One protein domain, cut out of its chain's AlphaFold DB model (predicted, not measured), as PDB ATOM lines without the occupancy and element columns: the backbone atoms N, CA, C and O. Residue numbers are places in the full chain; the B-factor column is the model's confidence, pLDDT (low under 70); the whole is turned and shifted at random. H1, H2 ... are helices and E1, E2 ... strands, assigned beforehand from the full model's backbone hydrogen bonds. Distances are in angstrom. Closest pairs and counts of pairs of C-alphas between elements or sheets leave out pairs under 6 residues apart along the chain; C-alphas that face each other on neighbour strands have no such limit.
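Overview. This is residues 90 to 142 of the 278 residues of the protein "Reverse transcriptase domain-containing protein" of Coptotermes formosanus (UniProt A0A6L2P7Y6). This is a long thin rod with a hairpin at each end: a two-stranded hairpin, E1 and E2, makes one end, and a short helical hairpin, H1 and H2, makes the other. Residues 114 to 120 join the two, and the last residues fold back along that link, where residues 140 to 141 pair antiparallel with residues 117 to 118. The printed part has 53 residues, with two named helices and then two named strands in the order H1, H2, E1, E2; the sheet E1 - E2 is antiparallel, and the class is mixed, helices and strands. The whole is extended, with a radius of gyration of the C-alphas of 19.7 A and spans of 60 by 17 by 12 A.

Along the chain. Find C-alpha 121 at (-5.910, -7.329, -29.073); from there strand E1, residues 121 to 125, runs 13.2 A. Strand E2, residues 132 to 136, covers 12.9 A and ends at C-alpha 136, at (-2.634, -10.132, -29.643). Helix H2, residues 103 to 113, measures 15.8 A. Look for C-alpha 90 at (-1.938, 3.713, -54.142), where helix H1, residues 90 to 98, begins its 12.4 A.

Arrangement. Start at the hairpin of E1 and E2, antiparallel with 146 degrees between their directions. The C-alphas of Glu 121 and Lys 136 face each other at 4.3 A; N 124 and O 133 are within hydrogen-bond range at 2.8 A, as are N 122 and O 135 at 2.9 A. H1 is apart from both strands, and H2 is apart from E2. H1 and H2 form a helical hairpin and touch, the closest C-alphas being those of Leu 93 and Val 110, 7.2 A apart. They run opposite ways at a shallow tilt of 22 degrees. In H1 and H2 every O i to N i+4 pair is within hydrogen-bond range.

Size, cuts and confidence. Look to Gly 100 and Lys 128 for the two C-alphas farthest apart, 60.6 A. The printed part has no cut. The link from H1 to H2 is tight, and those from H2 to E1 and from E1 to E2 are short. Mean pLDDT of the printed part is 87.3; residues 126 to 132, of which 132 belongs to E2, are under 70.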
ATOM      1  N   LYS A  90      -2.465   3.635 -52.771       93.88
ATOM      2  CA  LYS A  90      -1.938   3.713 -54.142       93.88
ATOM      3  C   LYS A  90      -2.788   4.647 -54.999       93.88
ATOM      4  O   LYS A  90      -2.243   5.528 -55.645       93.88
ATOM      5  N   ILE A  91      -4.112   4.488 -54.944       95.81
ATOM      6  CA  ILE A  91      -5.050   5.347 -55.683       95.81
ATOM      7  C   ILE A  91      -4.926   6.798 -55.208       95.81
ATOM      8  O   ILE A  91      -4.848   7.702 -56.034       95.81
ATOM      9  N   LEU A  92      -4.866   7.023 -53.890       95.19
ATOM     10  CA  LEU A  92      -4.688   8.362 -53.327       95.19
ATOM     11  C   LEU A  92      -3.398   9.017 -53.832       95.19
ATOM     12  O   LEU A  92      -3.445  10.149 -54.298       95.19
ATOM     13  N   LEU A  93      -2.268   8.310 -53.780       95.19
ATOM     14  CA  LEU A  93      -0.982   8.828 -54.248       95.19
ATOM     15  C   LEU A  93      -1.000   9.146 -55.749       95.19
ATOM     16  O   LEU A  93      -0.561  10.227 -56.126       95.19
ATOM     17  N   THR A  94      -1.583   8.279 -56.586       95.38
ATOM     18  CA  THR A  94      -1.753   8.558 -58.024       95.38
ATOM     19  C   THR A  94      -2.575   9.825 -58.259       95.38
ATOM     20  O   THR A  94      -2.155  10.697 -59.011       95.38
ATOM     21  N   LYS A  95      -3.702   9.996 -57.553       95.56
ATOM     22  CA  LYS A  95      -4.508  11.223 -57.665       95.56
ATOM     23  C   LYS A  95      -3.743  12.470 -57.226       95.56
ATOM     24  O   LYS A  95      -3.891  13.529 -57.825       95.56
ATOM     25  N   LEU A  96      -2.944  12.368 -56.164       95.50
ATOM     26  CA  LEU A  96      -2.122  13.482 -55.691       95.50
ATOM     27  C   LEU A  96      -1.060  13.857 -56.735       95.50
ATOM     28  O   LEU A  96      -0.874  15.041 -57.005       95.50
ATOM     29  N   GLU A  97      -0.421  12.884 -57.380       95.19
ATOM     30  CA  GLU A  97       0.481  13.147 -58.508       95.19
ATOM     31  C   GLU A  97      -0.242  13.857 -59.663       95.19
ATOM     32  O   GLU A  97       0.253  14.877 -60.145       95.19
ATOM     33  N   ASP A  98      -1.449  13.408 -60.028       93.69
ATOM     34  CA  ASP A  98      -2.286  14.036 -61.065       93.69
ATOM     35  C   ASP A  98      -2.704  15.475 -60.707       93.69
ATOM     36  O   ASP A  98      -2.884  16.326 -61.581       93.69
ATOM     37  N   TYR A  99      -2.838  15.782 -59.415       94.94
ATOM     38  CA  TYR A  99      -3.078  17.143 -58.921       94.94
ATOM     39  C   TYR A  99      -1.807  18.004 -58.857       94.94
ATOM     40  O   TYR A  99      -1.889  19.185 -58.516       94.94
ATOM     41  N   GLY A 100      -0.643  17.442 -59.189       95.25
ATOM     42  CA  GLY A 100       0.637  18.144 -59.242       95.25
ATOM     43  C   GLY A 100       1.494  18.019 -57.980       95.25
ATOM     44  O   GLY A 100       2.534  18.678 -57.888       95.25
ATOM     45  N   PHE A 101       1.120  17.174 -57.012       94.44
ATOM     46  CA  PHE A 101       1.976  16.882 -55.862       94.44
ATOM     47  C   PHE A 101       3.142  15.997 -56.320       94.44
ATOM     48  O   PHE A 101       3.005  14.792 -56.496       94.44
ATOM     49  N   THR A 102       4.315  16.599 -56.514       93.31
ATOM     50  CA  THR A 102       5.513  15.916 -57.029       93.31
ATOM     51  C   THR A 102       6.742  16.173 -56.148       93.31
ATOM     52  O   THR A 102       6.705  16.941 -55.181       93.31
ATOM     53  N   GLY A 103       7.850  15.483 -56.437       94.06
ATOM     54  CA  GLY A 103       9.135  15.708 -55.772       94.06
ATOM     55  C   GLY A 103       9.115  15.413 -54.269       94.06
ATOM     56  O   GLY A 103       8.669  14.353 -53.832       94.06
ATOM     57  N   VAL A 104       9.650  16.342 -53.470       94.62
ATOM     58  CA  VAL A 104       9.812  16.175 -52.013       94.62
ATOM     59  C   VAL A 104       8.465  16.059 -51.299       94.62
ATOM     60  O   VAL A 104       8.340  15.269 -50.367       94.62
ATOM     61  N   VAL A 105       7.445  16.788 -51.763       93.94
ATOM     62  CA  VAL A 105       6.109  16.757 -51.151       93.94
ATOM     63  C   VAL A 105       5.475  15.377 -51.315       93.94
ATOM     64  O   VAL A 105       5.013  14.805 -50.332       93.94
ATOM     65  N   ASN A 106       5.531  14.799 -52.521       93.31
ATOM     66  CA  ASN A 106       5.028  13.444 -52.761       93.31
ATOM     67  C   ASN A 106       5.786  12.403 -51.923       93.31
ATOM     68  O   ASN A 106       5.172  11.575 -51.262       93.31
ATOM     69  N   LYS A 107       7.121  12.498 -51.839       93.81
ATOM     70  CA  LYS A 107       7.917  11.620 -50.959       93.81
ATOM     71  C   LYS A 107       7.474  11.706 -49.494       93.81
ATOM     72  O   LYS A 107       7.381  10.678 -48.827       93.81
ATOM     73  N   GLY A 108       7.170  12.911 -49.010       93.50
ATOM     74  CA  GLY A 108       6.615  13.122 -47.673       93.50
ATOM     75  C   GLY A 108       5.250  12.455 -47.491       93.50
ATOM     76  O   GLY A 108       5.033  11.780 -46.491       93.50
ATOM     77  N   LEU A 109       4.357  12.574 -48.476       93.31
ATOM     78  CA  LEU A 109       3.033  11.940 -48.469       93.31
ATOM     79  C   LEU A 109       3.118  10.407 -48.515       93.31
ATOM     80  O   LEU A 109       2.409   9.735 -47.768       93.31
ATOM     81  N   VAL A 110       4.024   9.850 -49.322       93.56
ATOM     82  CA  VAL A 110       4.312   8.407 -49.348       93.56
ATOM     83  C   VAL A 110       4.784   7.943 -47.973       93.56
ATOM     84  O   VAL A 110       4.219   7.001 -47.422       93.56
ATOM     85  N   SER A 111       5.769   8.624 -47.380       91.81
ATOM     86  CA  SER A 111       6.265   8.292 -46.039       91.81
ATOM     87  C   SER A 111       5.200   8.458 -44.956       91.81
ATOM     88  O   SER A 111       5.257   7.772 -43.943       91.81
ATOM     89  N   TYR A 112       4.256   9.380 -45.140       91.12
ATOM     90  CA  TYR A 112       3.167   9.612 -44.201       91.12
ATOM     91  C   TYR A 112       2.119   8.490 -44.236       91.12
ATOM     92  O   TYR A 112       1.560   8.150 -43.197       91.12
ATOM     93  N   LEU A 113       1.851   7.916 -45.411       89.88
ATOM     94  CA  LEU A 113       0.830   6.879 -45.605       89.88
ATOM     95  C   LEU A 113       1.359   5.448 -45.436       89.88
ATOM     96  O   LEU A 113       0.577   4.558 -45.119       89.88
ATOM     97  N   THR A 114       2.655   5.212 -45.646       88.31
ATOM     98  CA  THR A 114       3.257   3.864 -45.658       88.31
ATOM     99  C   THR A 114       4.054   3.562 -44.387       88.31
ATOM    100  O   THR A 114       4.371   4.463 -43.614       88.31
ATOM    101  N   GLY A 115       4.371   2.284 -44.150       85.44
ATOM    102  CA  GLY A 115       5.171   1.859 -42.992       85.44
ATOM    103  C   GLY A 115       4.396   1.737 -41.676       85.44
ATOM    104  O   GLY A 115       5.002   1.506 -40.629       85.44
ATOM    105  N   HIS A 116       3.065   1.856 -41.713       86.44
ATOM    106  CA  HIS A 116       2.204   1.646 -40.548       86.44
ATOM    107  C   HIS A 116       1.780   0.183 -40.442       86.44
ATOM    108  O   HIS A 116       1.310  -0.403 -41.416       86.44
ATOM    109  N   ASN A 117       1.879  -0.384 -39.240       88.75
ATOM    110  CA  ASN A 117       1.420  -1.736 -38.927       88.75
ATOM    111  C   ASN A 117       0.289  -1.697 -37.891       88.75
ATOM    112  O   ASN A 117       0.299  -0.865 -36.987       88.75
ATOM    113  N   GLN A 118      -0.650  -2.637 -37.982       89.19
ATOM    114  CA  GLN A 118      -1.719  -2.855 -37.006       89.19
ATOM    115  C   GLN A 118      -1.703  -4.287 -36.463       89.19
ATOM    116  O   GLN A 118      -1.319  -5.224 -37.160       89.19
ATOM    117  N   CYS A 119      -2.180  -4.458 -35.232       91.31
ATOM    118  CA  CYS A 119      -2.554  -5.748 -34.652       91.31
ATOM    119  C   CYS A 119      -3.874  -5.597 -33.886       91.31
ATOM    120  O   CYS A 119      -4.269  -4.485 -33.530       91.31
ATOM    121  N   VAL A 120      -4.563  -6.711 -33.643       88.75
ATOM    122  CA  VAL A 120      -5.806  -6.753 -32.864       88.75
ATOM    123  C   VAL A 120      -5.523  -7.410 -31.519       88.75
ATOM    124  O   VAL A 120      -4.922  -8.480 -31.474       88.75
ATOM    125  N   GLU A 121      -5.972  -6.784 -30.432       91.44
ATOM    126  CA  GLU A 121      -5.910  -7.329 -29.073       91.44
ATOM    127  C   GLU A 121      -7.325  -7.659 -28.594       91.44
ATOM    128  O   GLU A 121      -8.207  -6.799 -28.602       91.44
ATOM    129  N   VAL A 122      -7.556  -8.906 -28.184       89.50
ATOM    130  CA  VAL A 122      -8.839  -9.359 -27.633       89.50
ATOM    131  C   VAL A 122      -8.657  -9.869 -26.214       89.50
ATOM    132  O   VAL A 122      -7.651 -10.494 -25.889       89.50
ATOM    133  N   LYS A 123      -9.660  -9.626 -25.370       86.50
ATOM    134  CA  LYS A 123      -9.729 -10.218 -24.033       86.50
ATOM    135  C   LYS A 123     -10.333 -11.608 -24.143       86.50
ATOM    136  O   LYS A 123     -11.488 -11.748 -24.543       86.50
ATOM    137  N   TYR A 124      -9.560 -12.621 -23.791       77.56
ATOM    138  CA  TYR A 124      -9.985 -14.008 -23.768       77.56
ATOM    139  C   TYR A 124     -10.228 -14.455 -22.325       77.56
ATOM    140  O   TYR A 124      -9.429 -14.173 -21.434       77.56
ATOM    141  N   LYS A 125     -11.338 -15.162 -22.092       70.62
ATOM    142  CA  LYS A 125     -11.612 -15.838 -20.821       70.62
ATOM    143  C   LYS A 125     -11.485 -17.342 -21.038       70.62
ATOM    144  O   LYS A 125     -12.280 -17.921 -21.779       70.62
ATOM    145  N   GLY A 126     -10.494 -17.964 -20.406       68.88
ATOM    146  CA  GLY A 126     -10.318 -19.415 -20.450       68.88
ATOM    147  C   GLY A 126     -11.414 -20.158 -19.679       68.88
ATOM    148  O   GLY A 126     -11.983 -19.640 -18.720       68.88
ATOM    149  N   ASN A 127     -11.688 -21.410 -20.059       67.81
ATOM    150  CA  ASN A 127     -12.725 -22.254 -19.439       67.81
ATOM    151  C   ASN A 127     -12.459 -22.644 -17.967       67.81
ATOM    152  O   ASN A 127     -13.317 -23.280 -17.358       67.81
ATOM    153  N   LYS A 128     -11.290 -22.319 -17.398       64.38
ATOM    154  CA  LYS A 128     -10.909 -22.735 -16.037       64.38
ATOM    155  C   LYS A 128     -10.496 -21.613 -15.082       64.38
ATOM    156  O   LYS A 128     -10.404 -21.900 -13.899       64.38
ATOM    157  N   ASP A 129     -10.375 -20.363 -15.530       58.91
ATOM    158  CA  ASP A 129      -9.972 -19.253 -14.660       58.91
ATOM    159  C   ASP A 129     -10.780 -17.975 -14.932       58.91
ATOM    160  O   ASP A 129     -11.184 -17.674 -16.054       58.91
ATOM    161  N   ILE A 130     -11.039 -17.208 -13.869       61.03
ATOM    162  CA  ILE A 130     -11.774 -15.928 -13.899       61.03
ATOM    163  C   ILE A 130     -10.921 -14.799 -14.525       61.03
ATOM    164  O   ILE A 130     -11.425 -13.702 -14.766       61.03
ATOM    165  N   ILE A 131      -9.649 -15.066 -14.833       61.41
ATOM    166  CA  ILE A 131      -8.684 -14.095 -15.353       61.41
ATOM    167  C   ILE A 131      -8.925 -13.865 -16.855       61.41
ATOM    168  O   ILE A 131      -9.036 -14.806 -17.638       61.41
ATOM    169  N   LEU A 132      -9.054 -12.591 -17.235       67.25
ATOM    170  CA  LEU A 132      -9.122 -12.149 -18.627       67.25
ATOM    171  C   LEU A 132      -7.696 -11.921 -19.128       67.25
ATOM    172  O   LEU A 132      -7.079 -10.928 -18.745       67.25
ATOM    173  N   ASP A 133      -7.204 -12.803 -19.991       75.75
ATOM    174  CA  ASP A 133      -5.914 -12.616 -20.649       75.75
ATOM    175  C   ASP A 133      -6.092 -11.834 -21.948       75.75
ATOM    176  O   ASP A 133      -7.048 -12.038 -22.704       75.75
ATOM    177  N   ASN A 134      -5.156 -10.934 -22.227       84.88
ATOM    178  CA  ASN A 134      -5.111 -10.244 -23.504       84.88
ATOM    179  C   ASN A 134      -4.325 -11.083 -24.517       84.88
ATOM    180  O   ASN A 134      -3.155 -11.395 -24.300       84.88
ATOM    181  N   VAL A 135      -4.941 -11.387 -25.656       87.44
ATOM    182  CA  VAL A 135      -4.299 -12.086 -26.775       87.44
ATOM    183  C   VAL A 135      -4.160 -11.119 -27.945       87.44
ATOM    184  O   VAL A 135      -5.143 -10.497 -28.349       87.44
ATOM    185  N   LYS A 136      -2.945 -10.998 -28.495       91.81
ATOM    186  CA  LYS A 136      -2.634 -10.132 -29.643       91.81
ATOM    187  C   LYS A 136      -2.425 -10.949 -30.913       91.81
ATOM    188  O   LYS A 136      -1.821 -12.016 -30.867       91.81
ATOM    189  N   SER A 137      -2.901 -10.430 -32.042       92.31
ATOM    190  CA  SER A 137      -2.541 -10.942 -33.365       92.31
ATOM    191  C   SER A 137      -1.127 -10.517 -33.765       92.31
ATOM    192  O   SER A 137      -0.578  -9.561 -33.215       92.31
ATOM    193  N   ASP A 138      -0.600 -11.140 -34.817       93.50
ATOM    194  CA  ASP A 138       0.596 -10.643 -35.496       93.50
ATOM    195  C   ASP A 138       0.385  -9.229 -36.053       93.50
ATOM    196  O   ASP A 138      -0.743  -8.810 -36.353       93.50
ATOM    197  N   LEU A 139       1.495  -8.504 -36.208       92.69
ATOM    198  CA  LEU A 139       1.528  -7.215 -36.887       92.69
ATOM    199  C   LEU A 139       1.304  -7.407 -38.390       92.69
ATOM    200  O   LEU A 139       1.962  -8.227 -39.030       92.69
ATOM    201  N   LYS A 140       0.403  -6.611 -38.963       91.19
ATOM    202  CA  LYS A 140       0.170  -6.523 -40.408       91.19
ATOM    203  C   LYS A 140       0.282  -5.094 -40.896       91.19
ATOM    204  O   LYS A 140      -0.250  -4.186 -40.262       91.19
ATOM    205  N   GLU A 141       0.900  -4.925 -42.054       89.44
ATOM    206  CA  GLU A 141       1.002  -3.628 -42.714       89.44
ATOM    207  C   GLU A 141      -0.370  -3.115 -43.174       89.44
ATOM    208  O   GLU A 141      -1.250  -3.878 -43.589       89.44
ATOM    209  N   ILE A 142      -0.548  -1.801 -43.075       88.62
ATOM    210  CA  ILE A 142      -1.750  -1.081 -43.480       88.62
ATOM    211  C   ILE A 142      -1.541  -0.524 -44.891       88.62
ATOM    212  O   ILE A 142      -0.613   0.239 -45.140       88.62
TER     213      ILE A 142